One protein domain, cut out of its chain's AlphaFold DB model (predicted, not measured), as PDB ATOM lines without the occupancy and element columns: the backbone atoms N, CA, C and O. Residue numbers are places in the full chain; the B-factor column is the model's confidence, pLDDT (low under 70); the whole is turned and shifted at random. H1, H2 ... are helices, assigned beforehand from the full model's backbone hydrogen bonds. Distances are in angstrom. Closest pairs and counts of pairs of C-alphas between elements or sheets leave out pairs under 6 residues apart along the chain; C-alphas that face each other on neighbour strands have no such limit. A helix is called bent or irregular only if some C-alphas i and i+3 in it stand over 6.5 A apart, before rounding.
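AT A GLANCE: This is residues 2 to 45 of the 449 residues of a protein of Bombyx mori (UniProt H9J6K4). One long straight helix, H2, makes the length of this model, and the short helix H1 folds back beside its first end, the two forming a lopsided, open J with few contacts between its arms. Residues 22 to 45, of which 22 to 44 belong to H2, stand free and stick out as the long arm. The printed part has 44 residues with two named helices, H1 then H2, and no named strand; its class is all helix. It is extended, with a radius of gyration of the C-alphas of 14.6 A and spans of 46 by 22 by 7 A.

IN THESE COORDINATES: Find C-alpha 2 at (56.397, 93.362, 26.148); from there H1, residues 2 to 12, runs 15.7 A to C-alpha 12 at (64.616, 92.208, 12.868). Pass over the link and begin H2, residues 18 to 44, at C-alpha 18. It runs 37.8 A to C-alpha 44 at (69.333, 98.016, 54.451). H2 is neither bent nor irregular, but only just: C-alphas 23 and 26 are 6.0 A apart.

HOW THE PARTS SIT: Look at Leu 11 and Ile 18, whose C-alphas are the closest of H1 and H2, 7.5 A apart. The two helices are close but not clearly touching, with 1 pair of C-alphas within 8 A. They run opposite ways at a shallow tilt of 20 degrees, and their centres are 19.8 A apart. In H1 every O i to N i+4 pair is within hydrogen-bond range; in H2, 22 of 23 are.

THE WHOLE: The two C-alphas farthest apart, those of Thr 13 and Gly 45, are 46.1 A apart. The printed part has no cut, and the link from H1 to H2, with 5 residues between them, is tight. In the B-factor column you find a mean pLDDT of 84.4 for the printed part, and residue 2 alone is under 70.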
ATOM      1  N   LEU A   2      56.864  92.771  27.419       68.75
ATOM      2  CA  LEU A   2      56.397  93.362  26.148       68.75
ATOM      3  C   LEU A   2      57.437  94.235  25.401       68.75
ATOM      4  O   LEU A   2      57.570  94.141  24.184       68.75
ATOM      5  N   PHE A   3      58.230  95.032  26.124       78.06
ATOM      6  CA  PHE A   3      59.275  95.881  25.528       78.06
ATOM      7  C   PHE A   3      60.449  95.094  24.923       78.06
ATOM      8  O   PHE A   3      61.089  95.578  23.993       78.06
ATOM      9  N   GLY A   4      60.710  93.869  25.397       81.12
ATOM     10  CA  GLY A   4      61.753  93.001  24.841       81.12
ATOM     11  C   GLY A   4      61.390  92.490  23.445       81.12
ATOM     12  O   GLY A   4      62.208  92.547  22.533       81.12
ATOM     13  N   LEU A   5      60.130  92.091  23.245       83.31
ATOM     14  CA  LEU A   5      59.609  91.695  21.931       83.31
ATOM     15  C   LEU A   5      59.626  92.862  20.937       83.31
ATOM     16  O   LEU A   5      59.999  92.683  19.779       83.31
ATOM     17  N   PHE A   6      59.299  94.074  21.394       82.94
ATOM     18  CA  PHE A   6      59.384  95.276  20.563       82.94
ATOM     19  C   PHE A   6      60.829  95.585  20.141       82.94
ATOM     20  O   PHE A   6      61.076  95.966  18.997       82.94
ATOM     21  N   LEU A   7      61.798  95.378  21.035       82.88
ATOM     22  CA  LEU A   7      63.221  95.543  20.736       82.88
ATOM     23  C   LEU A   7      63.705  94.516  19.699       82.88
ATOM     24  O   LEU A   7      64.358  94.892  18.727       82.88
ATOM     25  N   ILE A   8      63.319  93.245  19.859       83.06
ATOM     26  CA  ILE A   8      63.630  92.159  18.915       83.06
ATOM     27  C   ILE A   8      63.022  92.448  17.535       83.06
ATOM     28  O   ILE A   8      63.698  92.302  16.519       83.06
ATOM     29  N   MET A   9      61.777  92.925  17.484       82.38
ATOM     30  CA  MET A   9      61.098  93.250  16.227       82.38
ATOM     31  C   MET A   9      61.739  94.452  15.512       82.38
ATOM     32  O   MET A   9      61.902  94.439  14.291       82.38
ATOM     33  N   ASN A  10      62.197  95.467  16.253       80.69
ATOM     34  CA  ASN A  10      62.947  96.595  15.682       80.69
ATOM     35  C   ASN A  10      64.360  96.211  15.209       80.69
ATOM     36  O   ASN A  10      64.862  96.799  14.248       80.69
ATOM     37  N   LEU A  11      64.981  95.210  15.839       82.31
ATOM     38  CA  LEU A  11      66.248  94.632  15.388       82.31
ATOM     39  C   LEU A  11      66.053  93.812  14.101       82.31
ATOM     40  O   LEU A  11      66.811  93.970  13.146       82.31
ATOM     41  N   TYR A  12      64.988  93.001  14.044       85.00
ATOM     42  CA  TYR A  12      64.616  92.208  12.868       85.00
ATOM     43  C   TYR A  12      64.265  93.093  11.664       85.00
ATOM     44  O   TYR A  12      64.711  92.845  10.548       85.00
ATOM     45  N   THR A  13      63.539  94.190  11.896       86.06
ATOM     46  CA  THR A  13      63.202  95.175  10.855       86.06
ATOM     47  C   THR A  13      64.352  96.136  10.517       86.06
ATOM     48  O   THR A  13      64.145  97.075   9.749       86.06
ATOM     49  N   ARG A  14      65.568  95.914  11.058       80.81
ATOM     50  CA  ARG A  14      66.778  96.750  10.880       80.81
ATOM     51  C   ARG A  14      66.571  98.245  11.151       80.81
ATOM     52  O   ARG A  14      67.333  99.081  10.674       80.81
ATOM     53  N   LYS A  15      65.567  98.601  11.954       80.25
ATOM     54  CA  LYS A  15      65.322  99.993  12.354       80.25
ATOM     55  C   LYS A  15      66.361 100.494  13.359       80.25
ATOM     56  O   LYS A  15      66.547 101.700  13.488       80.25
ATOM     57  N   ILE A  16      67.031  99.579  14.061       82.06
ATOM     58  CA  ILE A  16      68.070  99.874  15.052       82.06
ATOM     59  C   ILE A  16      69.308  99.035  14.720       82.06
ATOM     60  O   ILE A  16      69.216  97.820  14.568       82.06
ATOM     61  N   ASP A  17      70.469  99.685  14.623       84.94
ATOM     62  CA  ASP A  17      71.754  99.005  14.452       84.94
ATOM     63  C   ASP A  17      72.240  98.411  15.786       84.94
ATOM     64  O   ASP A  17      72.106  99.029  16.848       84.94
ATOM     65  N   ILE A  18      72.866  97.233  15.729       84.38
ATOM     66  CA  ILE A  18      73.371  96.492  16.896       84.38
ATOM     67  C   ILE A  18      74.366  97.351  17.689       84.38
ATOM     68  O   ILE A  18      74.355  97.362  18.920       84.38
ATOM     69  N   LYS A  19      75.197  98.140  17.002       85.56
ATOM     70  CA  LYS A  19      76.170  99.030  17.655       85.56
ATOM     71  C   LYS A  19      75.491 100.148  18.446       85.56
ATOM     72  O   LYS A  19      75.937 100.487  19.542       85.56
ATOM     73  N   THR A  20      74.417 100.715  17.905       84.12
ATOM     74  CA  THR A  20      73.624 101.755  18.573       84.12
ATOM     75  C   THR A  20      72.863 101.177  19.760       84.12
ATOM     76  O   THR A  20      72.804 101.811  20.811       84.12
ATOM     77  N   LEU A  21      72.371  99.941  19.633       86.06
ATOM     78  CA  LEU A  21      71.736  99.215  20.726       86.06
ATOM     79  C   LEU A  21      72.686  99.060  21.921       86.06
ATOM     80  O   LEU A  21      72.348  99.492  23.020       86.06
ATOM     81  N   PHE A  22      73.894  98.524  21.718       87.94
ATOM     82  CA  PHE A  22      74.859  98.350  22.812       87.94
ATOM     83  C   PHE A  22      75.277  99.679  23.457       87.94
ATOM     84  O   PHE A  22      75.406  99.747  24.678       87.94
ATOM     85  N   LYS A  23      75.420 100.757  22.672       89.75
ATOM     86  CA  LYS A  23      75.736 102.098  23.200       89.75
ATOM     87  C   LYS A  23      74.669 102.659  24.138       89.75
ATOM     88  O   LYS A  23      75.003 103.488  24.972       89.75
ATOM     89  N   ILE A  24      73.412 102.242  23.995       87.06
ATOM     90  CA  ILE A  24      72.294 102.718  24.820       87.06
ATOM     91  C   ILE A  24      72.034 101.750  25.975       87.06
ATOM     92  O   ILE A  24      71.911 102.171  27.122       87.06
ATOM     93  N   VAL A  25      71.991 100.449  25.684       88.94
ATOM     94  CA  VAL A  25      71.632  99.411  26.657       88.94
ATOM     95  C   VAL A  25      72.701  99.250  27.730       88.94
ATOM     96  O   VAL A  25      72.349  99.106  28.894       88.94
ATOM     97  N   VAL A  26      73.993  99.311  27.383       91.31
ATOM     98  CA  VAL A  26      75.064  99.112  28.374       91.31
ATOM     99  C   VAL A  26      75.075 100.235  29.425       91.31
ATOM    100  O   VAL A  26      74.993  99.911  30.610       91.31
ATOM    101  N   PRO A  27      75.086 101.536  29.067       92.62
ATOM    102  CA  PRO A  27      75.006 102.602  30.066       92.62
ATOM    103  C   PRO A  27      73.681 102.612  30.831       92.62
ATOM    104  O   PRO A  27      73.689 102.833  32.039       92.62
ATOM    105  N   ALA A  28      72.554 102.344  30.159       90.00
ATOM    106  CA  ALA A  28      71.252 102.268  30.818       90.00
ATOM    107  C   ALA A  28      71.192 101.111  31.829       90.00
ATOM    108  O   ALA A  28      70.693 101.292  32.935       90.00
ATOM    109  N   GLY A  29      71.748  99.947  31.481       89.94
ATOM    110  CA  GLY A  29      71.837  98.784  32.360       89.94
ATOM    111  C   GLY A  29      72.729  99.043  33.571       89.94
ATOM    112  O   GLY A  29      72.308  98.796  34.695       89.94
ATOM    113  N   ILE A  30      73.918  99.623  33.366       91.75
ATOM    114  CA  ILE A  30      74.808 100.024  34.470       91.75
ATOM    115  C   ILE A  30      74.115 101.054  35.372       91.75
ATOM    116  O   ILE A  30      74.188 100.942  36.592       91.75
ATOM    117  N   GLY A  31      73.418 102.032  34.785       92.25
ATOM    118  CA  GLY A  31      72.662 103.038  35.528       92.25
ATOM    119  C   GLY A  31      71.542 102.428  36.370       92.25
ATOM    120  O   GLY A  31      71.411 102.772  37.541       92.25
ATOM    121  N   LEU A  32      70.776 101.488  35.811       89.94
ATOM    122  CA  LEU A  32      69.727 100.775  36.544       89.94
ATOM    123  C   LEU A  32      70.302  99.944  37.691       89.94
ATOM    124  O   LEU A  32      69.804 100.058  38.804       89.94
ATOM    125  N   ILE A  33      71.378  99.187  37.452       88.50
ATOM    126  CA  ILE A  33      72.056  98.408  38.501       88.50
ATOM    127  C   ILE A  33      72.583  99.336  39.605       88.50
ATOM    128  O   ILE A  33      72.426  99.053  40.788       88.50
ATOM    129  N   ALA A  34      73.180 100.473  39.246       88.69
ATOM    130  CA  ALA A  34      73.647 101.442  40.231       88.69
ATOM    131  C   ALA A  34      72.486 102.006  41.066       88.69
ATOM    132  O   ALA A  34      72.610 102.121  42.282       88.69
ATOM    133  N   ILE A  35      71.349 102.316  40.435       89.31
ATOM    134  CA  ILE A  35      70.147 102.798  41.127       89.31
ATOM    135  C   ILE A  35      69.600 101.735  42.082       89.31
ATOM    136  O   ILE A  35      69.317 102.068  43.231       89.31
ATOM    137  N   THR A  36      69.485 100.473  41.656       88.00
ATOM    138  CA  THR A  36      68.981  99.398  42.526       88.00
ATOM    139  C   THR A  36      69.906  99.182  43.714       88.00
ATOM    140  O   THR A  36      69.443  99.200  44.847       88.00
ATOM    141  N   VAL A  37      71.223  99.121  43.485       86.25
ATOM    142  CA  VAL A  37      72.208  98.980  44.567       86.25
ATOM    143  C   VAL A  37      72.136 100.157  45.542       86.25
ATOM    144  O   VAL A  37      72.214  99.945  46.749       86.25
ATOM    145  N   ILE A  38      71.964 101.395  45.065       86.56
ATOM    146  CA  ILE A  38      71.818 102.570  45.941       86.56
ATOM    147  C   ILE A  38      70.543 102.470  46.781       86.56
ATOM    148  O   ILE A  38      70.600 102.691  47.990       86.56
ATOM    149  N   ILE A  39      69.409 102.140  46.160       83.75
ATOM    150  CA  ILE A  39      68.120 102.009  46.848       83.75
ATOM    151  C   ILE A  39      68.206 100.913  47.912       83.75
ATOM    152  O   ILE A  39      67.907 101.175  49.078       83.75
ATOM    153  N   ASP A  40      68.693  99.730  47.546       81.50
ATOM    154  CA  ASP A  40      68.853  98.607  48.468       81.50
ATOM    155  C   ASP A  40      69.805  98.977  49.613       81.50
ATOM    156  O   ASP A  40      69.486  98.786  50.787       81.50
ATOM    157  N   SER A  41      70.930  99.626  49.307       83.31
ATOM    158  CA  SER A  41      71.896 100.044  50.330       83.31
ATOM    159  C   SER A  41      71.319 101.041  51.331       83.31
ATOM    160  O   SER A  41      71.669 101.032  52.512       83.31
ATOM    161  N   ILE A  42      70.430 101.914  50.862       81.44
ATOM    162  CA  ILE A  42      69.726 102.886  51.692       81.44
ATOM    163  C   ILE A  42      68.708 102.190  52.603       81.44
ATOM    164  O   ILE A  42      68.653 102.499  53.795       81.44
ATOM    165  N   PHE A  43      67.922 101.256  52.063       73.25
ATOM    166  CA  PHE A  43      66.922 100.519  52.837       73.25
ATOM    167  C   PHE A  43      67.559  99.637  53.912       73.25
ATOM    168  O   PHE A  43      67.078  99.608  55.045       73.25
ATOM    169  N   TRP A  44      68.664  98.974  53.575       73.00
ATOM    170  CA  TRP A  44      69.333  98.016  54.451       73.00
ATOM    171  C   TRP A  44      70.476  98.611  55.282       73.00
ATOM    172  O   TRP A  44      71.025  97.941  56.153       73.00
ATOM    173  N   GLY A  45      70.849  99.872  55.049       73.19
ATOM    174  CA  GLY A  45      71.884 100.572  55.818       73.19
ATOM    175  C   GLY A  45      73.303 100.006  55.664       73.19
ATOM    176  O   GLY A  45      74.191 100.387  56.428       73.19
TER     177      GLY A  45